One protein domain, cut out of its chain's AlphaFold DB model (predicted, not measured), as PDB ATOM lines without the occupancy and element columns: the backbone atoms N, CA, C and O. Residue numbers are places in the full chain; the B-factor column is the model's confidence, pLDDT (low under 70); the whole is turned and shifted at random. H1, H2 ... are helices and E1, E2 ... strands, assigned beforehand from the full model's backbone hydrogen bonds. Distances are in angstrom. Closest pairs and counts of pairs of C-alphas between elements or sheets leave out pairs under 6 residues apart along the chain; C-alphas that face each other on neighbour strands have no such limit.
ATOM      1  N   GLU A   8     130.757 193.700 186.538       96.75
ATOM      2  CA  GLU A   8     130.570 192.313 186.115       96.75
ATOM      3  C   GLU A   8     130.088 192.238 184.662       96.75
ATOM      4  O   GLU A   8     130.684 191.516 183.859       96.75
ATOM      5  N   ASP A   9     129.078 193.034 184.301       96.06
ATOM      6  CA  ASP A   9     128.560 193.093 182.932       96.06
ATOM      7  C   ASP A   9     129.619 193.585 181.950       96.06
ATOM      8  O   ASP A   9     129.728 193.052 180.847       96.06
ATOM      9  N   TYR A  10     130.443 194.556 182.352       95.94
ATOM     10  CA  TYR A  10     131.596 194.992 181.569       95.94
ATOM     11  C   TYR A  10     132.556 193.825 181.294       95.94
ATOM     12  O   TYR A  10     132.876 193.546 180.139       95.94
ATOM     13  N   ARG A  11     132.980 193.092 182.335       96.00
ATOM     14  CA  ARG A  11     133.952 191.988 182.210       96.00
ATOM     15  C   ARG A  11     133.430 190.804 181.394       96.00
ATOM     16  O   ARG A  11     134.239 190.087 180.812       96.00
ATOM     17  N   ARG A  12     132.110 190.597 181.349       96.62
ATOM     18  CA  ARG A  12     131.461 189.531 180.564       96.62
ATOM     19  C   ARG A  12     131.464 189.797 179.056       96.62
ATOM     20  O   ARG A  12     131.279 188.857 178.285       96.62
ATOM     21  N   GLN A  13     131.651 191.040 178.618       96.00
ATOM     22  CA  GLN A  13     131.645 191.365 177.190       96.00
ATOM     23  C   GLN A  13     132.933 190.888 176.511       96.00
ATOM     24  O   GLN A  13     133.996 190.963 177.117       96.00
ATOM     25  N   PRO A  14     132.894 190.427 175.251       95.31
ATOM     26  CA  PRO A  14     134.106 190.063 174.524       95.31
ATOM     27  C   PRO A  14     134.990 191.291 174.266       95.31
ATOM     28  O   PRO A  14     134.517 192.432 174.254       95.31
ATOM     29  N   TYR A  15     136.288 191.061 174.055       97.69
ATOM     30  CA  TYR A  15     137.160 192.111 173.529       97.69
ATOM     31  C   TYR A  15     136.766 192.415 172.083       97.69
ATOM     32  O   TYR A  15     136.476 191.500 171.312       97.69
ATOM     33  N   ILE A  16     136.773 193.696 171.723       95.94
ATOM     34  CA  ILE A  16     136.728 194.131 170.321       95.94
ATOM     35  C   ILE A  16     138.161 194.186 169.785       95.94
ATOM     36  O   ILE A  16     138.459 193.615 168.741       95.94
ATOM     37  N   VAL A  17     139.053 194.815 170.552       94.00
ATOM     38  CA  VAL A  17     140.508 194.806 170.366       94.00
ATOM     39  C   VAL A  17     141.101 194.674 171.754       94.00
ATOM     40  O   VAL A  17     140.887 195.564 172.560       94.00
ATOM     41  N   GLU A  18     141.800 193.584 172.062       93.94
ATOM     42  CA  GLU A  18     142.367 193.379 173.400       93.94
ATOM     43  C   GLU A  18     143.273 194.566 173.807       93.94
ATOM     44  O   GLU A  18     144.148 194.935 173.018       93.94
ATOM     45  N   PRO A  19     143.073 195.198 174.990       92.69
ATOM     46  CA  PRO A  19     142.187 194.826 176.112       92.69
ATOM     47  C   PRO A  19     140.817 195.546 176.155       92.69
ATOM     48  O   PRO A  19     140.112 195.480 177.157       92.69
ATOM     49  N   LEU A  20     140.427 196.249 175.096       95.44
ATOM     50  CA  LEU A  20     139.218 197.069 175.021       95.44
ATOM     51  C   LEU A  20     137.978 196.259 174.617       95.44
ATOM     52  O   LEU A  20     137.971 195.473 173.659       95.44
ATOM     53  N   ARG A  21     136.886 196.494 175.338       97.00
ATOM     54  CA  ARG A  21     135.559 195.896 175.131       97.00
ATOM     55  C   ARG A  21     134.618 196.919 174.526       97.00
ATOM     56  O   ARG A  21     134.913 198.103 174.521       97.00
ATOM     57  N   ARG A  22     133.443 196.493 174.051       94.88
ATOM     58  CA  ARG A  22     132.469 197.407 173.426       94.88
ATOM     59  C   ARG A  22     132.212 198.704 174.223       94.88
ATOM     60  O   ARG A  22     132.166 199.735 173.560       94.88
ATOM     61  N   PRO A  23     132.072 198.721 175.563       95.44
ATOM     62  CA  PRO A  23     131.791 199.948 176.314       95.44
ATOM     63  C   PRO A  23     132.965 200.934 176.350       95.44
ATOM     64  O   PRO A  23     132.765 202.089 176.698       95.44
ATOM     65  N   ASP A  24     134.163 200.500 175.953       96.31
ATOM     66  CA  ASP A  24     135.346 201.352 175.843       96.31
ATOM     67  C   ASP A  24     135.384 202.156 174.537       96.31
ATOM     68  O   ASP A  24     136.343 202.886 174.317       96.31
ATOM     69  N   PHE A  25     134.380 202.019 173.661       96.00
ATOM     70  CA  PHE A  25     134.280 202.711 172.374       96.00
ATOM     71  C   PHE A  25     133.051 203.621 172.362       96.00
ATOM     72  O   PHE A  25     131.952 203.194 172.736       96.00
ATOM     73  N   ALA A  26     133.210 204.839 171.849       95.19
ATOM     74  CA  ALA A  26     132.113 205.787 171.703       95.19
ATOM     75  C   ALA A  26     130.933 205.253 170.870       95.19
ATOM     76  O   ALA A  26     131.021 204.274 170.115       95.19
ATOM     77  N   LEU A  27     129.773 205.884 171.045       92.94
ATOM     78  CA  LEU A  27     128.555 205.517 170.329       92.94
ATOM     79  C   LEU A  27     128.596 206.024 168.887       92.94
ATOM     80  O   LEU A  27     128.797 207.213 168.655       92.94
ATOM     81  N   LEU A  28     128.265 205.168 167.916       91.25
ATOM     82  CA  LEU A  28     127.859 205.665 166.600       91.25
ATOM     83  C   LEU A  28     126.564 206.456 166.779       91.25
ATOM     84  O   LEU A  28     125.592 205.931 167.323       91.25
ATOM     85  N   SER A  29     126.588 207.721 166.376       92.56
ATOM     86  CA  SER A  29     125.549 208.684 166.725       92.56
ATOM     87  C   SER A  29     125.191 209.551 165.528       92.56
ATOM     88  O   SER A  29     126.079 210.075 164.861       92.56
ATOM     89  N   ASP A  30     123.892 209.764 165.332       93.62
ATOM     90  CA  ASP A  30     123.366 210.804 164.453       93.62
ATOM     91  C   ASP A  30     122.941 211.992 165.321       93.62
ATOM     92  O   ASP A  30     122.160 211.843 166.264       93.62
ATOM     93  N   GLY A  31     123.458 213.184 165.032       90.50
ATOM     94  CA  GLY A  31     123.144 214.365 165.828       90.50
ATOM     95  C   GLY A  31     123.871 215.619 165.368       90.50
ATOM     96  O   GLY A  31     124.706 215.592 164.467       90.50
ATOM     97  N   GLY A  32     123.542 216.739 166.008       92.38
ATOM     98  CA  GLY A  32     124.163 218.029 165.744       92.38
ATOM     99  C   GLY A  32     124.235 218.874 167.007       92.38
ATOM    100  O   GLY A  32     123.367 218.800 167.875       92.38
ATOM    101  N   GLY A  33     125.284 219.686 167.098       91.62
ATOM    102  CA  GLY A  33     125.460 220.695 168.132       91.62
ATOM    103  C   GLY A  33     125.662 222.063 167.496       91.62
ATOM    104  O   GLY A  33     126.227 222.171 166.410       91.62
ATOM    105  N   CYS A  34     125.193 223.114 168.162       93.00
ATOM    106  CA  CYS A  34     125.410 224.489 167.730       93.00
ATOM    107  C   CYS A  34     125.731 225.357 168.943       93.00
ATOM    108  O   CYS A  34     125.002 225.345 169.938       93.00
ATOM    109  N   LEU A  35     126.816 226.121 168.836       92.75
ATOM    110  CA  LEU A  35     127.189 227.157 169.786       92.75
ATOM    111  C   LEU A  35     127.072 228.507 169.084       92.75
ATOM    112  O   LEU A  35     127.592 228.691 167.984       92.75
ATOM    113  N   LEU A  36     126.388 229.452 169.723       95.31
ATOM    114  CA  LEU A  36     126.319 230.834 169.260       95.31
ATOM    115  C   LEU A  36     127.362 231.644 170.023       95.31
ATOM    116  O   LEU A  36     127.255 231.787 171.240       95.31
ATOM    117  N   VAL A  37     128.355 232.163 169.304       96.12
ATOM    118  CA  VAL A  37     129.474 232.917 169.878       96.12
ATOM    119  C   VAL A  37     129.360 234.383 169.478       96.12
ATOM    120  O   VAL A  37     129.090 234.712 168.325       96.12
ATOM    121  N   THR A  38     129.545 235.267 170.451       97.19
ATOM    122  CA  THR A  38     129.551 236.724 170.289       97.19
ATOM    123  C   THR A  38     130.452 237.330 171.367       97.19
ATOM    124  O   THR A  38     130.930 236.613 172.244       97.19
ATOM    125  N   THR A  39     130.687 238.640 171.321       97.06
ATOM    126  CA  THR A  39     131.385 239.343 172.405       97.06
ATOM    127  C   THR A  39     130.599 239.271 173.720       97.06
ATOM    128  O   THR A  39     129.370 239.137 173.707       97.06
ATOM    129  N   VAL A  40     131.294 239.378 174.856       95.75
ATOM    130  CA  VAL A  40     130.673 239.320 176.192       95.75
ATOM    131  C   VAL A  40     129.652 240.446 176.366       95.75
ATOM    132  O   VAL A  40     128.550 240.208 176.857       95.75
ATOM    133  N   GLU A  41     129.956 241.643 175.861       96.62
ATOM    134  CA  GLU A  41     129.067 242.808 175.915       96.62
ATOM    135  C   GLU A  41     127.740 242.507 175.224       96.62
ATOM    136  O   GLU A  41     126.675 242.750 175.783       96.62
ATOM    137  N   ARG A  42     127.792 241.899 174.033       97.38
ATOM    138  CA  ARG A  42     126.579 241.514 173.316       97.38
ATOM    139  C   ARG A  42     125.859 240.359 174.003       97.38
ATOM    140  O   ARG A  42     124.634 240.328 173.975       97.38
ATOM    141  N   ALA A  43     126.588 239.406 174.583       96.81
ATOM    142  CA  ALA A  43     125.996 238.259 175.267       96.81
ATOM    143  C   ALA A  43     125.167 238.678 176.495       96.81
ATOM    144  O   ALA A  43     124.113 238.086 176.725       96.81
ATOM    145  N   ARG A  44     125.595 239.720 177.223       95.25
ATOM    146  CA  ARG A  44     124.876 240.301 178.376       95.25
ATOM    147  C   ARG A  44     123.486 240.847 178.018       95.25
ATOM    148  O   ARG A  44     122.588 240.796 178.852       95.25
ATOM    149  N   ASP A  45     123.279 241.278 176.772       96.88
ATOM    150  CA  ASP A  45     121.979 241.752 176.269       96.88
ATOM    151  C   ASP A  45     121.048 240.615 175.792       96.88
ATOM    152  O   ASP A  45     119.907 240.858 175.380       96.88
ATOM    153  N   LEU A  46     121.523 239.365 175.761       96.38
ATOM    154  CA  LEU A  46     120.751 238.220 175.277       96.38
ATOM    155  C   LEU A  46     119.973 237.529 176.407       96.38
ATOM    156  O   LEU A  46     120.198 237.711 177.594       96.38
ATOM    157  N   ARG A  47     119.028 236.666 176.015       95.44
ATOM    158  CA  ARG A  47     118.059 236.031 176.931       95.44
ATOM    159  C   ARG A  47     118.655 235.051 177.946       95.44
ATOM    160  O   ARG A  47     117.935 234.597 178.831       95.44
ATOM    161  N   ARG A  48     119.889 234.594 177.747       94.38
ATOM    162  CA  ARG A  48     120.508 233.538 178.560       94.38
ATOM    163  C   ARG A  48     121.750 234.107 179.236       94.38
ATOM    164  O   ARG A  48     122.452 234.856 178.564       94.38
ATOM    165  N   PRO A  49     122.062 233.697 180.482       94.50
ATOM    166  CA  PRO A  49     123.312 234.088 181.124       94.50
ATOM    167  C   PRO A  49     124.502 233.794 180.208       94.50
ATOM    168  O   PRO A  49     124.559 232.732 179.565       94.50
ATOM    169  N   ALA A  50     125.408 234.760 180.101       96.06
ATOM    170  CA  ALA A  50     126.599 234.624 179.287       96.06
ATOM    171  C   ALA A  50     127.535 233.570 179.897       96.06
ATOM    172  O   ALA A  50     127.669 233.455 181.112       96.06
ATOM    173  N   VAL A  51     128.152 232.781 179.020       97.62
ATOM    174  CA  VAL A  51     129.249 231.871 179.353       97.62
ATOM    175  C   VAL A  51     130.438 232.348 178.545       97.62
ATOM    176  O   VAL A  51     130.313 232.579 177.338       97.62
ATOM    177  N   VAL A  52     131.563 232.540 179.215       97.69
ATOM    178  CA  VAL A  52     132.763 233.117 178.622       97.69
ATOM    179  C   VAL A  52     133.700 231.980 178.248       97.69
ATOM    180  O   VAL A  52     134.036 231.155 179.092       97.69
ATOM    181  N   VAL A  53     134.148 231.947 176.992       96.94
ATOM    182  CA  VAL A  53     135.353 231.192 176.625       96.94
ATOM    183  C   VAL A  53     136.527 231.998 177.164       96.94
ATOM    184  O   VAL A  53     137.002 232.925 176.509       96.94
ATOM    185  N   ALA A  54     136.925 231.715 178.404       95.75
ATOM    186  CA  ALA A  54     137.945 232.483 179.093       95.75
ATOM    187  C   ALA A  54     139.261 232.363 178.340       95.75
ATOM    188  O   ALA A  54     139.855 233.389 178.022       95.75
ATOM    189  N   ARG A  55     139.689 231.144 177.991       95.62
ATOM    190  CA  ARG A  55     140.897 230.898 177.190       95.62
ATOM    191  C   ARG A  55     140.809 229.628 176.367       95.62
ATOM    192  O   ARG A  55     140.006 228.742 176.642       95.62
ATOM    193  N   MET A  56     141.697 229.563 175.382       93.69
ATOM    194  CA  MET A  56     141.879 228.432 174.493       93.69
ATOM    195  C   MET A  56     143.360 228.095 174.387       93.69
ATOM    196  O   MET A  56     144.197 228.985 174.249       93.69
ATOM    197  N   GLN A  57     143.651 226.806 174.399       89.31
ATOM    198  CA  GLN A  57     144.914 226.217 173.998       89.31
ATOM    199  C   GLN A  57     144.623 225.293 172.822       89.31
ATOM    200  O   GLN A  57     143.724 224.458 172.892       89.31
ATOM    201  N   GLY A  58     145.361 225.482 171.736       81.62
ATOM    202  CA  GLY A  58     145.353 224.576 170.598       81.62
ATOM    203  C   GLY A  58     146.709 223.904 170.460       81.62
ATOM    204  O   GLY A  58     147.722 224.448 170.911       81.62
ATOM    205  N   LEU A  59     146.716 222.744 169.819       71.12
ATOM    206  CA  LEU A  59     147.952 222.081 169.418       71.12
ATOM    207  C   LEU A  59     148.748 222.908 168.411       71.12
ATOM    208  O   LEU A  59     148.188 223.630 167.576       71.12
ATOM    209  N   HIS A  60     150.070 222.776 168.469       61.75
ATOM    210  CA  HIS A  60     150.937 223.367 167.467       61.75
ATOM    211  C   HIS A  60     150.931 222.461 166.236       61.75
ATOM    212  O   HIS A  60     151.246 221.278 166.272       61.75
ATOM    213  N   THR A  61     150.593 223.009 165.074       56.22
ATOM    214  CA  THR A  61     150.640 222.214 163.845       56.22
ATOM    215  C   THR A  61     152.076 221.754 163.574       56.22
ATOM    216  O   THR A  61     152.958 222.589 163.360       56.22
ATOM    217  N   GLY A  62     152.316 220.443 163.543       55.69
ATOM    218  CA  GLY A  62     153.652 219.891 163.346       55.69
ATOM    219  C   GLY A  62     153.646 218.405 163.010       55.69
ATOM    220  O   GLY A  62     152.668 217.699 163.239       55.69
ATOM    221  N   ARG A  63     154.764 217.923 162.456       54.91
ATOM    222  CA  ARG A  63     154.960 216.505 162.104       54.91
ATOM    223  C   ARG A  63     154.824 215.584 163.319       54.91
ATOM    224  O   ARG A  63     154.317 214.479 163.173       54.91
ATOM    225  N   ASP A  64     155.248 216.070 164.480       54.31
ATOM    226  CA  ASP A  64     155.215 215.336 165.747       54.31
ATOM    227  C   ASP A  64     153.835 215.400 166.432       54.31
ATOM    228  O   ASP A  64     153.584 214.660 167.375       54.31
ATOM    229  N   GLU A  65     152.928 216.256 165.943       52.38
ATOM    230  CA  GLU A  65     151.601 216.513 166.530       52.38
ATOM    231  C   GLU A  65     150.449 216.049 165.604       52.38
ATOM    232  O   GLU A  65     149.273 216.184 165.942       52.38
ATOM    233  N   PHE A  66     150.757 215.448 164.440       46.38
ATOM    234  CA  PHE A  66     149.754 214.859 163.545       46.38
ATOM    235  C   PHE A  66     149.362 213.446 164.008       46.38
ATOM    236  O   PHE A  66     150.119 212.477 163.895       46.38
ATOM    237  N   ILE A  67     148.132 213.347 164.508       52.44
ATOM    238  CA  ILE A  67     147.426 212.115 164.874       52.44
ATOM    239  C   ILE A  67     147.569 211.062 163.756       52.44
ATOM    240  O   ILE A  67     147.261 211.333 162.600       52.44
ATOM    241  N   PHE A  68     148.032 209.864 164.132       46.59
ATOM    242  CA  PHE A  68     148.305 208.655 163.323       46.59
ATOM    243  C   PHE A  68     149.742 208.413 162.824       46.59
ATOM    244  O   PHE A  68     149.962 207.382 162.188       46.59
ATOM    245  N   ALA A  69     150.725 209.276 163.105       41.47
ATOM    246  CA  ALA A  69     152.060 209.135 162.504       41.47
ATOM    247  C   ALA A  69     153.263 209.174 163.468       41.47
ATOM    248  O   ALA A  69     154.321 209.668 163.068       41.47
ATOM    249  N   PRO A  70     153.180 208.586 164.678       45.09
ATOM    250  CA  PRO A  70     154.297 207.696 165.026       45.09
ATOM    251  C   PRO A  70     153.890 206.372 165.727       45.09
ATOM    252  O   PRO A  70     152.840 206.282 166.366       45.09
ATOM    253  N   PRO A  71     154.692 205.297 165.566       41.06
ATOM    254  CA  PRO A  71     154.395 203.957 166.079       41.06
ATOM    255  C   PRO A  71     154.518 203.853 167.608       41.06
ATOM    256  O   PRO A  71     155.548 204.195 168.179       41.06
ATOM    257  N   GLY A  72     153.489 203.294 168.255       45.91
ATOM    258  CA  GLY A  72     153.457 203.004 169.693       45.91
ATOM    259  C   GLY A  72     152.113 203.392 170.308       45.91
ATOM    260  O   GLY A  72     151.750 204.558 170.315       45.91
ATOM    261  N   LEU A  73     151.364 202.418 170.821       40.16
ATOM    262  CA  LEU A  73     149.993 202.547 171.349       40.16
ATOM    263  C   LEU A  73     149.851 203.361 172.656       40.16
ATOM    264  O   LEU A  73     148.784 203.355 173.262       40.16
ATOM    265  N   GLY A  74     150.900 204.046 173.110       44.56
ATOM    266  CA  GLY A  74     150.873 204.854 174.323       44.56
ATOM    267  C   GLY A  74     150.974 206.332 173.983       44.56
ATOM    268  O   GLY A  74     151.997 206.767 173.460       44.56
ATOM    269  N   ASN A  87     150.822 223.750 180.557       85.75
ATOM    270  CA  ASN A  87     149.428 223.897 180.170       85.75
ATOM    271  C   ASN A  87     149.135 225.404 180.177       85.75
ATOM    272  O   ASN A  87     148.600 225.908 181.172       85.75
ATOM    273  N   PRO A  88     149.548 226.183 179.141       89.56
ATOM    274  CA  PRO A  88     149.405 227.632 179.146       89.56
ATOM    275  C   PRO A  88     147.951 228.043 179.314       89.56
ATOM    276  O   PRO A  88     147.709 229.163 179.746       89.56
ATOM    277  N   VAL A  89     146.990 227.164 179.003       93.81
ATOM    278  CA  VAL A  89     145.570 227.431 179.211       93.81
ATOM    279  C   VAL A  89     145.264 227.892 180.639       93.81
ATOM    280  O   VAL A  89     144.529 228.867 180.789       93.81
ATOM    281  N   TYR A  90     145.886 227.290 181.662       95.44
ATOM    282  CA  TYR A  90     145.676 227.677 183.060       95.44
ATOM    283  C   TYR A  90     146.235 229.071 183.332       95.44
ATOM    284  O   TYR A  90     145.493 229.968 183.727       95.44
ATOM    285  N   ALA A  91     147.510 229.301 183.004       93.56
ATOM    286  CA  ALA A  91     148.157 230.596 183.207       93.56
ATOM    287  C   ALA A  91     147.458 231.722 182.429       93.56
ATOM    288  O   ALA A  91     147.221 232.805 182.962       93.56
ATOM    289  N   MET A  92     147.069 231.465 181.177       93.75
ATOM    290  CA  MET A  92     146.307 232.413 180.371       93.75
ATOM    291  C   MET A  92     144.966 232.740 181.038       93.75
ATOM    292  O   MET A  92     144.526 233.893 180.966       93.75
ATOM    293  N   ALA A  93     144.307 231.749 181.646       94.88
ATOM    294  CA  ALA A  93     143.015 231.901 182.313       94.88
ATOM    295  C   ALA A  93     143.143 232.509 183.720       94.88
ATOM    296  O   ALA A  93     142.124 232.802 184.342       94.88
ATOM    297  N   GLY A  94     144.369 232.750 184.196       94.88
ATOM    298  CA  GLY A  94     144.636 233.229 185.552       94.88
ATOM    299  C   GLY A  94     144.433 232.156 186.623       94.88
ATOM    300  O   GLY A  94     144.222 232.505 187.780       94.88
ATOM    301  N   LEU A  95     144.472 230.880 186.234       95.75
ATOM    302  CA  LEU A  95     144.374 229.722 187.117       95.75
ATOM    303  C   LEU A  95     145.775 229.261 187.538       95.75
ATOM    304  O   LEU A  95     146.747 229.402 186.788       95.75
ATOM    305  N   THR A  96     145.865 228.702 188.736       94.50
ATOM    306  CA  THR A  96     147.066 228.071 189.289       94.50
ATOM    307  C   THR A  96     147.318 226.693 188.683       94.50
ATOM    308  O   THR A  96     148.477 226.334 188.466       94.50
ATOM    309  N   GLY A  97     146.262 225.954 188.334       94.56
ATOM    310  CA  GLY A  97     146.377 224.635 187.720       94.56
ATOM    311  C   GLY A  97     145.047 223.893 187.618       94.56
ATOM    312  O   GLY A  97     143.980 224.501 187.589       94.56
ATOM    313  N   ALA A  98     145.141 222.565 187.556       95.31
ATOM    314  CA  ALA A  98     144.004 221.658 187.425       95.31
ATOM    315  C   ALA A  98     143.031 221.722 188.618       95.31
ATOM    316  O   ALA A  98     141.829 221.575 188.429       95.31
ATOM    317  N   ASP A  99     143.541 222.013 189.819       95.94
ATOM    318  CA  ASP A  99     142.751 222.106 191.057       95.94
ATOM    319  C   ASP A  99     141.739 223.268 191.059       95.94
ATOM    320  O   ASP A  99     140.820 223.281 191.873       95.94
ATOM    321  N   ASP A 100     141.877 224.241 190.150       97.12
ATOM    322  CA  ASP A 100     140.913 225.340 189.998       97.12
ATOM    323  C   ASP A 100     139.705 224.970 189.111       97.12
ATOM    324  O   ASP A 100     138.853 225.817 188.835       97.12
ATOM    325  N   VAL A 101     139.645 223.746 188.580       98.19
ATOM    326  CA  VAL A 101     138.598 223.305 187.648       98.19
ATOM    327  C   VAL A 101     137.487 222.577 188.401       98.19
ATOM    328  O   VAL A 101     137.702 221.495 188.935       98.19
ATOM    329  N   ASP A 102     136.263 223.110 188.356       98.31
ATOM    330  CA  ASP A 102     135.114 222.513 189.060       98.31
ATOM    331  C   ASP A 102     134.504 221.317 188.310       98.31
ATOM    332  O   ASP A 102     133.850 220.456 188.896       98.31
ATOM    333  N   SER A 103     134.647 221.276 186.983       98.56
ATOM    334  CA  SER A 103     134.184 220.153 186.163       98.56
ATOM    335  C   SER A 103     135.004 220.006 184.889       98.56
ATOM    336  O   SER A 103     135.356 220.988 184.231       98.56
ATOM    337  N   LEU A 104     135.252 218.755 184.506       98.56
ATOM    338  CA  LEU A 104     135.999 218.398 183.306       98.56
ATOM    339  C   LEU A 104     135.071 217.760 182.263       98.56
ATOM    340  O   LEU A 104     134.363 216.795 182.524       98.56
ATOM    341  N   GLN A 105     135.082 218.269 181.039       98.25
ATOM    342  CA  GLN A 105     134.372 217.676 179.909       98.25
ATOM    343  C   GLN A 105     135.415 217.247 178.880       98.25
ATOM    344  O   GLN A 105     135.966 218.075 178.164       98.25
ATOM    345  N   LEU A 106     135.743 215.964 178.813       95.38
ATOM    346  CA  LEU A 106     136.864 215.483 178.012       95.38
ATOM    347  C   LEU A 106     136.438 214.597 176.852       95.38
ATOM    348  O   LEU A 106     135.453 213.865 176.934       95.38
ATOM    349  N   TYR A 107     137.238 214.634 175.790       94.94
ATOM    350  CA  TYR A 107     137.025 213.853 174.575       94.94
ATOM    351  C   TYR A 107     137.321 212.353 174.787       94.94
ATOM    352  O   TYR A 107     138.446 211.873 174.613       94.94
ATOM    353  N   ASP A 108     136.283 211.590 175.115       95.56
ATOM    354  CA  ASP A 108     136.311 210.167 175.471       95.56
ATOM    355  C   ASP A 108     135.870 209.255 174.314       95.56
ATOM    356  O   ASP A 108     135.023 208.381 174.469       95.56
ATOM    357  N   ALA A 109     136.464 209.426 173.124       93.94
ATOM    358  CA  ALA A 109     136.204 208.511 172.001       93.94
ATOM    359  C   ALA A 109     136.524 207.049 172.360       93.94
ATOM    360  O   ALA A 109     135.888 206.123 171.848       93.94
ATOM    361  N   PHE A 110     137.486 206.875 173.271       94.56
ATOM    362  CA  PHE A 110     137.771 205.623 173.946       94.56
ATOM    363  C   PHE A 110     137.943 205.856 175.446       94.56
ATOM    364  O   PHE A 110     138.454 206.906 175.844       94.56
ATOM    365  N   SER A 111     137.581 204.873 176.275       95.06
ATOM    366  CA  SER A 111     137.712 204.995 177.738       95.06
ATOM    367  C   SER A 111     139.139 205.310 178.232       95.06
ATOM    368  O   SER A 111     139.253 206.113 179.161       95.06
ATOM    369  N   PRO A 112     140.244 204.832 177.608       92.69
ATOM    370  CA  PRO A 112     141.592 205.189 178.058       92.69
ATOM    371  C   PRO A 112     141.959 206.664 177.855       92.69
ATOM    372  O   PRO A 112     142.869 207.152 178.519       92.69
ATOM    373  N   ASN A 113     141.257 207.406 176.987       91.94
ATOM    374  CA  ASN A 113     141.545 208.828 176.763       91.94
ATOM    375  C   ASN A 113     141.451 209.651 178.049       91.94
ATOM    376  O   ASN A 113     142.167 210.634 178.202       91.94
ATOM    377  N   LEU A 114     140.575 209.238 178.963       93.81
ATOM    378  CA  LEU A 114     140.396 209.858 180.265       93.81
ATOM    379  C   LEU A 114     141.710 209.867 181.066       93.81
ATOM    380  O   LEU A 114     142.103 210.912 181.569       93.81
ATOM    381  N   VAL A 115     142.432 208.741 181.098       91.06
ATOM    382  CA  VAL A 115     143.748 208.613 181.754       91.06
ATOM    383  C   VAL A 115     144.735 209.611 181.154       91.06
ATOM    384  O   VAL A 115     145.386 210.363 181.872       91.06
ATOM    385  N   PHE A 116     144.788 209.677 179.823       86.69
ATOM    386  CA  PHE A 116     145.714 210.562 179.123       86.69
ATOM    387  C   PHE A 116     145.428 212.039 179.381       86.69
ATOM    388  O   PHE A 116     146.359 212.818 179.562       86.69
ATOM    389  N   VAL A 117     144.154 212.433 179.424       90.88
ATOM    390  CA  VAL A 117     143.766 213.816 179.730       90.88
ATOM    391  C   VAL A 117     144.131 214.183 181.166       90.88
ATOM    392  O   VAL A 117     144.686 215.260 181.369       90.88
ATOM    393  N   LEU A 118     143.858 213.309 182.141       92.75
ATOM    394  CA  LEU A 118     144.148 213.591 183.550       92.75
ATOM    395  C   LEU A 118     145.639 213.844 183.786       92.75
ATOM    396  O   LEU A 118     146.002 214.869 184.364       92.75
ATOM    397  N   GLU A 119     146.492 212.961 183.272       88.94
ATOM    398  CA  GLU A 119     147.943 213.090 183.427       88.94
ATOM    399  C   GLU A 119     148.486 214.289 182.637       88.94
ATOM    400  O   GLU A 119     149.270 215.081 183.159       88.94
ATOM    401  N   ARG A 120     148.023 214.492 181.395       84.88
ATOM    402  CA  ARG A 120     148.486 215.595 180.535       84.88
ATOM    403  C   ARG A 120     148.172 216.968 181.123       84.88
ATOM    404  O   ARG A 120     149.001 217.876 181.075       84.88
ATOM    405  N   PHE A 121     146.966 217.131 181.656       89.75
ATOM    406  CA  PHE A 121     146.504 218.405 182.193       89.75
ATOM    407  C   PHE A 121     146.821 218.589 183.680       89.75
ATOM    408  O   PHE A 121     146.436 219.611 184.248       89.75
ATOM    409  N   GLY A 122     147.567 217.659 184.283       89.94
ATOM    410  CA  GLY A 122     148.074 217.781 185.649       89.94
ATOM    411  C   GLY A 122     147.015 217.602 186.734       89.94
ATOM    412  O   GLY A 122     147.221 218.090 187.838       89.94
ATOM    413  N   PHE A 123     145.902 216.921 186.436       93.38
ATOM    414  CA  PHE A 123     144.942 216.482 187.460       93.38
ATOM    415  C   PHE A 123     145.529 215.364 188.328       93.38
ATOM    416  O   PHE A 123     145.173 215.208 189.490       93.38
ATOM    417  N   THR A 124     146.432 214.578 187.748       91.12
ATOM    418  CA  THR A 124     147.185 213.525 188.428       91.12
ATOM    419  C   THR A 124     148.624 213.546 187.936       91.12
ATOM    420  O   THR A 124     148.895 214.037 186.834       91.12
ATOM    421  N   ALA A 125     149.557 212.990 188.712       86.25
ATOM    422  CA  ALA A 125     150.898 212.766 188.187       86.25
ATOM    423  C   ALA A 125     150.888 211.649 187.130       86.25
ATOM    424  O   ALA A 125     149.936 210.872 187.006       86.25
ATOM    425  N   GLU A 126     151.966 211.585 186.355       81.56
ATOM    426  CA  GLU A 126     152.138 210.574 185.318       81.56
ATOM    427  C   GLU A 126     152.101 209.153 185.901       81.56
ATOM    428  O   GLU A 126     152.796 208.845 186.870       81.56
ATOM    429  N   GLY A 127     151.310 208.276 185.281       82.31
ATOM    430  CA  GLY A 127     151.110 206.898 185.719       82.31
ATOM    431  C   GLY A 127     150.214 206.731 186.951       82.31
ATOM    432  O   GLY A 127     149.943 205.594 187.335       82.31
ATOM    433  N   GLU A 128     149.730 207.817 187.560       88.56
ATOM    434  CA  GLU A 128     148.900 207.767 188.773       88.56
ATOM    435  C   GLU A 128     147.393 207.856 188.484       88.56
ATOM    436  O   GLU A 128     146.579 207.626 189.383       88.56
ATOM    437  N   ALA A 129     146.981 208.151 187.243       89.94
ATOM    438  CA  ALA A 129     145.572 208.412 186.936       89.94
ATOM    439  C   ALA A 129     144.653 207.220 187.232       89.94
ATOM    440  O   ALA A 129     143.558 207.406 187.760       89.94
ATOM    441  N   LEU A 130     145.076 205.987 186.934       92.50
ATOM    442  CA  LEU A 130     144.248 204.797 187.175       92.50
ATOM    443  C   LEU A 130     143.944 204.576 188.662       92.50
ATOM    444  O   LEU A 130     142.808 204.235 189.001       92.50
ATOM    445  N   ASP A 131     144.928 204.789 189.534       95.50
ATOM    446  CA  ASP A 131     144.756 204.652 190.981       95.50
ATOM    447  C   ASP A 131     143.938 205.814 191.552       95.50
ATOM    448  O   ASP A 131     143.071 205.615 192.407       95.50
ATOM    449  N   TRP A 132     144.150 207.023 191.033       95.94
ATOM    450  CA  TRP A 132     143.384 208.199 191.430       95.94
ATOM    451  C   TRP A 132     141.892 208.061 191.089       95.94
ATOM    452  O   TRP A 132     141.042 208.373 191.919       95.94
ATOM    453  N   LEU A 133     141.550 207.500 189.924       95.69
ATOM    454  CA  LEU A 133     140.167 207.330 189.446       95.69
ATOM    455  C   LEU A 133     139.270 206.442 190.316       95.69
ATOM    456  O   LEU A 133     138.042 206.449 190.157       95.69
ATOM    457  N   GLN A 134     139.857 205.646 191.207       93.88
ATOM    458  CA  GLN A 134     139.112 204.722 192.048       93.88
ATOM    459  C   GLN A 134     138.137 205.460 192.980       93.88
ATOM    460  O   GLN A 134     138.257 206.651 193.250       93.88
ATOM    461  N   ASN A 135     137.156 204.734 193.518       92.94
ATOM    462  CA  ASN A 135     136.200 205.253 194.508       92.94
ATOM    463  C   ASN A 135     135.300 206.403 194.008       92.94
ATOM    464  O   ASN A 135     134.766 207.165 194.809       92.94
ATOM    465  N   GLY A 136     135.085 206.505 192.692       94.31
ATOM    466  CA  GLY A 136     134.070 207.391 192.119       94.31
ATOM    467  C   GLY A 136     134.446 208.871 192.093       94.31
ATOM    468  O   GLY A 136     133.549 209.704 191.981       94.31
ATOM    469  N   ARG A 137     135.745 209.211 192.151       96.94
ATOM    470  CA  ARG A 137     136.228 210.606 192.144       96.94
ATOM    471  C   ARG A 137     135.715 211.446 190.980       96.94
ATOM    472  O   ARG A 137     135.551 212.645 191.137       96.94
ATOM    473  N   ILE A 138     135.427 210.821 189.841       97.38
ATOM    474  CA  ILE A 138     134.931 211.521 188.650       97.38
ATOM    475  C   ILE A 138     133.402 211.544 188.509       97.38
ATOM    476  O   ILE A 138     132.875 212.062 187.525       97.38
ATOM    477  N   GLY A 139     132.674 210.949 189.460       96.06
ATOM    478  CA  GLY A 139     131.211 210.973 189.479       96.06
ATOM    479  C   GLY A 139     130.648 212.369 189.774       96.06
ATOM    480  O   GLY A 139     131.371 213.262 190.196       96.06
ATOM    481  N   LEU A 140     129.332 212.553 189.605       93.62
ATOM    482  CA  LEU A 140     128.660 213.859 189.759       93.62
ATOM    483  C   LEU A 140     128.850 214.533 191.131       93.62
ATOM    484  O   LEU A 140     128.809 215.753 191.208       93.62
ATOM    485  N   GLY A 141     129.044 213.751 192.196       92.25
ATOM    486  CA  GLY A 141     129.365 214.243 193.545       92.25
ATOM    487  C   GLY A 141     130.786 213.898 193.995       92.25
ATOM    488  O   GLY A 141     131.051 213.862 195.193       92.25
ATOM    489  N   GLY A 142     131.650 213.529 193.050       95.75
ATOM    490  CA  GLY A 142     133.057 213.247 193.298       95.75
ATOM    491  C   GLY A 142     133.902 214.519 193.352       95.75
ATOM    492  O   GLY A 142     133.388 215.632 193.324       95.75
ATOM    493  N   GLU A 143     135.213 214.325 193.420       96.31
ATOM    494  CA  GLU A 143     136.222 215.386 193.466       96.31
ATOM    495  C   GLU A 143     136.329 216.171 192.152       96.31
ATOM    496  O   GLU A 143     136.521 217.378 192.187       96.31
ATOM    497  N   LEU A 144     136.155 215.509 191.003       97.94
ATOM    498  CA  LEU A 144     136.200 216.141 189.682       97.94
ATOM    499  C   LEU A 144     135.070 215.604 188.794       97.94
ATOM    500  O   LEU A 144     135.304 214.711 187.968       97.94
ATOM    501  N   PRO A 145     133.835 216.112 188.930       98.31
ATOM    502  CA  PRO A 145     132.719 215.702 188.088       98.31
ATOM    503  C   PRO A 145     133.076 215.785 186.602       98.31
ATOM    504  O   PRO A 145     133.273 216.873 186.047       98.31
ATOM    505  N   THR A 146     133.170 214.620 185.955       98.31
ATOM    506  CA  THR A 146     133.697 214.496 184.592       98.31
ATOM    507  C   THR A 146     132.647 213.955 183.636       98.31
ATOM    508  O   THR A 146     131.936 213.007 183.969       98.31
ATOM    509  N   ASN A 147     132.560 214.529 182.431       97.88
ATOM    510  CA  ASN A 147     131.612 214.115 181.390       97.88
ATOM    511  C   ASN A 147     130.190 213.956 181.943       97.88
ATOM    512  O   ASN A 147     129.525 212.945 181.732       97.88
ATOM    513  N   THR A 148     129.710 214.985 182.642       97.81
ATOM    514  CA  THR A 148     128.426 215.028 183.376       97.81
ATOM    515  C   THR A 148     127.203 214.712 182.499       97.81
ATOM    516  O   THR A 148     126.141 214.349 183.002       97.81
ATOM    517  N   ALA A 149     127.322 214.824 181.172       95.94
ATOM    518  CA  ALA A 149     126.314 214.403 180.196       95.94
ATOM    519  C   ALA A 149     126.307 212.907 179.846       95.94
ATOM    520  O   ALA A 149     125.330 212.425 179.280       95.94
ATOM    521  N   GLY A 150     127.379 212.188 180.170       95.31
ATOM    522  CA  GLY A 150     127.665 210.824 179.726       95.31
ATOM    523  C   GLY A 150     128.778 210.728 178.674       95.31
ATOM    524  O   GLY A 150     129.170 209.618 178.322       95.31
ATOM    525  N   GLY A 151     129.280 211.860 178.168       96.00
ATOM    526  CA  GLY A 151     130.367 211.907 177.186       96.00
ATOM    527  C   GLY A 151     130.040 211.213 175.859       96.00
ATOM    528  O   GLY A 151     128.895 210.860 175.573       96.00
ATOM    529  N   LEU A 152     131.055 210.983 175.031       96.25
ATOM    530  CA  LEU A 152     130.919 210.280 173.751       96.25
ATOM    531  C   LEU A 152     130.586 208.789 173.956       96.25
ATOM    532  O   LEU A 152     129.983 208.164 173.078       96.25
ATOM    533  N   LEU A 153     130.947 208.228 175.118       95.56
ATOM    534  CA  LEU A 153     130.679 206.833 175.481       95.56
ATOM    535  C   LEU A 153     129.196 206.553 175.756       95.56
ATOM    536  O   LEU A 153     128.733 205.443 175.489       95.56
ATOM    537  N   SER A 154     128.441 207.527 176.281       95.00
ATOM    538  CA  SER A 154     127.048 207.298 176.704       95.00
ATOM    539  C   SER A 154     126.029 208.321 176.205       95.00
ATOM    540  O   SER A 154     124.869 207.933 176.039       95.00
ATOM    541  N   GLU A 155     126.401 209.575 175.942       94.88
ATOM    542  CA  GLU A 155     125.484 210.592 175.405       94.88
ATOM    543  C   GLU A 155     125.358 210.446 173.882       94.88
ATOM    544  O   GLU A 155     124.379 209.880 173.394       94.88
ATOM    545  N   ALA A 156     126.352 210.943 173.143       94.38
ATOM    546  CA  ALA A 156     126.437 210.877 171.688       94.38
ATOM    547  C   ALA A 156     127.837 211.290 171.210       94.38
ATOM    548  O   ALA A 156     128.403 212.280 171.679       94.38
ATOM    549  N   HIS A 157     128.373 210.603 170.200       94.31
ATOM    550  CA  HIS A 157     129.618 211.004 169.547       94.31
ATOM    551  C   HIS A 157     129.366 212.052 168.459       94.31
ATOM    552  O   HIS A 157     129.320 211.746 167.273       94.31
ATOM    553  N   ILE A 158     129.243 213.316 168.863       92.44
ATOM    554  CA  ILE A 158     129.110 214.466 167.949       92.44
ATOM    555  C   ILE A 158     130.395 215.302 167.900       92.44
ATOM    556  O   ILE A 158     130.375 216.501 168.156       92.44
ATOM    557  N   CYS A 159     131.538 214.659 167.637       86.12
ATOM    558  CA  CYS A 159     132.867 215.293 167.529       86.12
ATOM    559  C   CYS A 159     133.224 216.268 168.672       86.12
ATOM    560  O   CYS A 159     133.921 217.254 168.465       86.12
ATOM    561  N   GLY A 160     132.727 216.005 169.883       86.88
ATOM    562  CA  GLY A 160     132.988 216.814 171.071       86.88
ATOM    563  C   GLY A 160     132.096 218.046 171.268       86.88
ATOM    564  O   GLY A 160     132.176 218.683 172.317       86.88
ATOM    565  N   TRP A 161     131.180 218.353 170.340       93.69
ATOM    566  CA  TRP A 161     130.242 219.476 170.491       93.69
ATOM    567  C   TRP A 161     129.336 219.341 171.723       93.69
ATOM    568  O   TRP A 161     129.022 220.344 172.365       93.69
ATOM    569  N   GLY A 162     128.959 218.109 172.084       95.81
ATOM    570  CA  GLY A 162     128.147 217.812 173.270       95.81
ATOM    571  C   GLY A 162     128.805 218.282 174.567       95.81
ATOM    572  O   GLY A 162     128.150 218.922 175.385       95.81
ATOM    573  N   HIS A 163     130.121 218.095 174.697       97.31
ATOM    574  CA  HIS A 163     130.883 218.526 175.870       97.31
ATOM    575  C   HIS A 163     130.845 220.043 176.076       97.31
ATOM    576  O   HIS A 163     130.635 220.509 177.191       97.31
ATOM    577  N   MET A 164     131.004 220.831 175.009       96.62
ATOM    578  CA  MET A 164     130.963 222.297 175.102       96.62
ATOM    579  C   MET A 164     129.549 222.819 175.397       96.62
ATOM    580  O   MET A 164     129.366 223.784 176.146       96.62
ATOM    581  N   ILE A 165     128.529 222.166 174.831       97.50
ATOM    582  CA  ILE A 165     127.129 222.445 175.172       97.50
ATOM    583  C   ILE A 165     126.885 222.130 176.648       97.50
ATOM    584  O   ILE A 165     126.213 222.901 177.334       97.50
ATOM    585  N   GLU A 166     127.441 221.031 177.152       98.19
ATOM    586  CA  GLU A 166     127.302 220.667 178.552       98.19
ATOM    587  C   GLU A 166     128.042 221.616 179.491       98.19
ATOM    588  O   GLU A 166     127.443 222.070 180.465       98.19
ATOM    589  N   ALA A 167     129.271 222.014 179.167       98.19
ATOM    590  CA  ALA A 167     129.988 223.050 179.908       98.19
ATOM    591  C   ALA A 167     129.148 224.333 180.020       98.19
ATOM    592  O   ALA A 167     128.994 224.912 181.095       98.19
ATOM    593  N   THR A 168     128.497 224.722 178.919       97.81
ATOM    594  CA  THR A 168     127.579 225.866 178.894       97.81
ATOM    595  C   THR A 168     126.358 225.656 179.799       97.81
ATOM    596  O   THR A 168     125.898 226.603 180.436       97.81
ATOM    597  N   ARG A 169     125.793 224.442 179.859       98.12
ATOM    598  CA  ARG A 169     124.650 224.120 180.734       98.12
ATOM    599  C   ARG A 169     125.047 224.147 182.207       98.12
ATOM    600  O   ARG A 169     124.313 224.748 182.988       98.12
ATOM    601  N   GLN A 170     126.193 223.565 182.559       98.50
ATOM    602  CA  GLN A 170     126.727 223.545 183.924       98.50
ATOM    603  C   GLN A 170     126.935 224.965 184.457       98.50
ATOM    604  O   GLN A 170     126.362 225.325 185.484       98.50
ATOM    605  N   LEU A 171     127.622 225.817 183.695       98.31
ATOM    606  CA  LEU A 171     127.884 227.211 184.081       98.31
ATOM    607  C   LEU A 171     126.617 228.073 184.150       98.31
ATOM    608  O   LEU A 171     126.581 229.085 184.845       98.31
ATOM    609  N   ARG A 172     125.550 227.679 183.448       97.44
ATOM    610  CA  ARG A 172     124.247 228.356 183.509       97.44
ATOM    611  C   ARG A 172     123.335 227.855 184.626       97.44
ATOM    612  O   ARG A 172     122.238 228.400 184.753       97.44
ATOM    613  N   GLY A 173     123.717 226.822 185.376       97.06
ATOM    614  CA  GLY A 173     122.812 226.182 186.334       97.06
ATOM    615  C   GLY A 173     121.651 225.440 185.655       97.06
ATOM    616  O   GLY A 173     120.541 225.404 186.178       97.06
ATOM    617  N   GLN A 174     121.855 224.946 184.430       97.38
ATOM    618  CA  GLN A 174     120.815 224.368 183.562       97.38
ATOM    619  C   GLN A 174     121.040 222.881 183.277       97.38
ATOM    620  O   GLN A 174     120.430 222.335 182.355       97.38
ATOM    621  N   ALA A 175     121.916 222.218 184.030       97.56
ATOM    622  CA  ALA A 175     122.214 220.811 183.805       97.56
ATOM    623  C   ALA A 175     121.202 219.846 184.455       97.56
ATOM    624  O   ALA A 175     121.267 218.658 184.159       97.56
ATOM    625  N   GLY A 176     120.235 220.326 185.250       97.06
ATOM    626  CA  GLY A 176     119.206 219.487 185.885       97.06
ATOM    627  C   GLY A 176     119.778 218.623 187.011       97.06
ATOM    628  O   GLY A 176     120.621 219.093 187.764       97.06
ATOM    629  N   ASP A 177     119.375 217.351 187.093       95.94
ATOM    630  CA  ASP A 177     119.790 216.414 188.162       95.94
ATOM    631  C   ASP A 177     121.301 216.109 188.191       95.94
ATOM    632  O   ASP A 177     121.821 215.527 189.137       95.94
ATOM    633  N   ARG A 178     122.013 216.499 187.134       96.88
ATOM    634  CA  ARG A 178     123.458 216.327 186.924       96.88
ATOM    635  C   ARG A 178     124.233 217.636 187.068       96.88
ATOM    636  O   ARG A 178     125.366 217.733 186.608       96.88
ATOM    637  N   GLN A 179     123.606 218.662 187.640       98.31
ATOM    638  CA  GLN A 179     124.246 219.935 187.940       98.31
ATOM    639  C   GLN A 179     125.345 219.752 188.987       98.31
ATOM    640  O   GLN A 179     125.094 219.241 190.075       98.31
ATOM    641  N   VAL A 180     126.548 220.212 188.650       98.31
ATOM    642  CA  VAL A 180     127.672 220.320 189.577       98.31
ATOM    643  C   VAL A 180     127.411 221.507 190.496       98.31
ATOM    644  O   VAL A 180     127.115 222.614 190.023       98.31
ATOM    645  N   ASP A 181     127.468 221.256 191.804       96.19
ATOM    646  CA  ASP A 181     127.244 222.282 192.819       96.19
ATOM    647  C   ASP A 181     128.361 223.330 192.778       96.19
ATOM    648  O   ASP A 181     129.521 223.004 192.550       96.19
ATOM    649  N   GLY A 182     128.000 224.603 192.940       94.94
ATOM    650  CA  GLY A 182     128.971 225.701 192.931       94.94
ATOM    651  C   GLY A 182     129.793 225.875 191.643       94.94
ATOM    652  O   GLY A 182     130.772 226.603 191.678       94.94
ATOM    653  N   CYS A 183     129.418 225.258 190.516       97.62
ATOM    654  CA  CYS A 183     130.231 225.262 189.294       97.62
ATOM    655  C   CYS A 183     130.459 226.679 188.723       97.62
ATOM    656  O   CYS A 183     129.501 227.359 188.331       97.62
ATOM    657  N   GLU A 184     131.723 227.102 188.637       97.56
ATOM    658  CA  GLU A 184     132.192 228.407 188.148       97.56
ATOM    659  C   GLU A 184     133.169 228.288 186.966       97.56
ATOM    660  O   GLU A 184     133.202 229.181 186.109       97.56
ATOM    661  N   ILE A 185     133.948 227.203 186.913       98.50
ATOM    662  CA  ILE A 185     135.005 226.929 185.936       98.50
ATOM    663  C   ILE A 185     134.812 225.519 185.372       98.50
ATOM    664  O   ILE A 185     134.842 224.525 186.095       98.50
ATOM    665  N   VAL A 186     134.651 225.423 184.051       98.69
ATOM    666  CA  VAL A 186     134.575 224.140 183.341       98.69
ATOM    667  C   VAL A 186     135.673 224.075 182.296       98.69
ATOM    668  O   VAL A 186     135.773 224.956 181.440       98.69
ATOM    669  N   GLN A 187     136.459 223.007 182.320       98.50
ATOM    670  CA  GLN A 187     137.447 222.738 181.286       98.50
ATOM    671  C   GLN A 187     136.887 221.758 180.262       98.50
ATOM    672  O   GLN A 187     136.356 220.709 180.621       98.50
ATOM    673  N   TRP A 188     137.053 222.065 178.978       97.81
ATOM    674  CA  TRP A 188     136.985 221.068 177.917       97.81
ATOM    675  C   TRP A 188     138.394 220.684 177.480       97.81
ATOM    676  O   TRP A 188     139.206 221.580 177.280       97.81
ATOM    677  N   ALA A 189     138.688 219.393 177.318       93.75
ATOM    678  CA  ALA A 189     140.034 218.934 176.967       93.75
ATOM    679  C   ALA A 189     140.046 217.708 176.043       93.75
ATOM    680  O   ALA A 189     139.166 216.843 176.102       93.75
ATOM    681  N   THR A 190     141.083 217.600 175.214       89.50
ATOM    682  CA  THR A 190     141.361 216.416 174.386       89.50
ATOM    683  C   THR A 190     142.618 215.700 174.883       89.50
ATOM    684  O   THR A 190     143.518 216.350 175.416       89.50
ATOM    685  N   PRO A 191     142.750 214.372 174.684       83.81
ATOM    686  CA  PRO A 191     143.981 213.653 175.042       83.81
ATOM    687  C   PRO A 191     145.202 214.141 174.248       83.81
ATOM    688  O   PRO A 191     146.337 213.829 174.593       83.81
ATOM    689  N   PHE A 192     144.963 214.900 173.180       78.38
ATOM    690  CA  PHE A 192     145.989 215.406 172.291       78.38
ATOM    691  C   PHE A 192     146.566 216.736 172.763       78.38
ATOM    692  O   PHE A 192     147.689 217.014 172.386       78.38
ATOM    693  N   GLY A 193     145.848 217.512 173.588       80.69
ATOM    694  CA  GLY A 193     146.343 218.757 174.188       80.69
ATOM    695  C   GLY A 193     145.563 220.022 173.868       80.69
ATOM    696  O   GLY A 193     145.904 221.082 174.396       80.69
ATOM    697  N   ASP A 194     144.504 219.934 173.066       87.38
ATOM    698  CA  ASP A 194     143.566 221.045 172.921       87.38
ATOM    699  C   ASP A 194     142.757 221.213 174.207       87.38
ATOM    700  O   ASP A 194     142.339 220.232 174.832       87.38
ATOM    701  N   SER A 195     142.521 222.463 174.596       93.62
ATOM    702  CA  SER A 195     141.737 222.781 175.784       93.62
ATOM    703  C   SER A 195     141.017 224.118 175.665       93.62
ATOM    704  O   SER A 195     141.519 225.076 175.072       93.62
ATOM    705  N   LEU A 196     139.833 224.190 176.262       96.62
ATOM    706  CA  LEU A 196     139.058 225.410 176.450       96.62
ATOM    707  C   LEU A 196     138.706 225.543 177.929       96.62
ATOM    708  O   LEU A 196     138.201 224.599 178.529       96.62
ATOM    709  N   ILE A 197     138.902 226.734 178.490       98.25
ATOM    710  CA  ILE A 197     138.400 227.078 179.822       98.25
ATOM    711  C   ILE A 197     137.156 227.935 179.641       98.25
ATOM    712  O   ILE A 197     137.214 229.006 179.032       98.25
ATOM    713  N   PHE A 198     136.037 227.459 180.176       98.31
ATOM    714  CA  PHE A 198     134.773 228.174 180.224       98.31
ATOM    715  C   PHE A 198     134.519 228.680 181.641       98.31
ATOM    716  O   PHE A 198     134.726 227.948 182.607       98.31
ATOM    717  N   THR A 199     134.024 229.908 181.767       98.19
ATOM    718  CA  THR A 199     133.635 230.485 183.059       98.19
ATOM    719  C   THR A 199     132.273 231.156 182.976       98.19
ATOM    720  O   THR A 199     131.775 231.473 181.885       98.19
ATOM    721  N   LYS A 200     131.673 231.434 184.134       95.75
ATOM    722  CA  LYS A 200     130.607 232.438 184.208       95.75
ATOM    723  C   LYS A 200     131.147 233.812 183.812       95.75
ATOM    724  O   LYS A 200     132.343 234.094 183.926       95.75
ATOM    725  N   ASP A 201     130.245 234.649 183.324       91.06
ATOM    726  CA  ASP A 201     130.501 236.071 183.139       91.06
ATOM    727  C   ASP A 201     130.506 236.768 184.510       91.06
ATOM    728  O   ASP A 201     129.533 236.645 185.257       91.06
TER     729      ASP A 201
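What this domain is: This is residues 8 to 74 and 87 to 201 of the 202 residues of the protein "Thiolase family protein" of Nocardia vermiculata (UniProt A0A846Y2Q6). Little regular structure: long loops surround a four-stranded mixed sheet, E2 E5 E4 E3, set between H7 and H3. Of 182 printed residues, 68 are in seven named helices and five strands, class mixed. The whole is compact, radius of gyration of the C-alphas 16.8 A, spanning 53 by 39 by 33 A.

How they stand to each other: Look first at E2, residues 51 to 57, antiparallel to E5, 195 to 200, with N 52 2.9 A from O 199. E5 and E4, 185 to 189, form a hairpin, N 186 2.9 A from O 198. E4 is parallel to E3, 103 to 106, N 105 2.8 A from O 187. H3, 88 to 93, and H7, 161 to 171, are on opposite faces, at heights of 7.7 A and 7.9 A over the sheet.

Where its parts are: Find C-alpha 8 at (130.570, 192.313, 186.115), where H1, residues 8 to 12, begins; E5 runs 17.0 A to C-alpha 200 at (130.607, 232.438, 184.208).

The domain as a whole: Residues 75 to 86 are cut out; C-alphas 74 and 87 are 20.0 A apart. Residues 60 to 74 have pLDDT under 70.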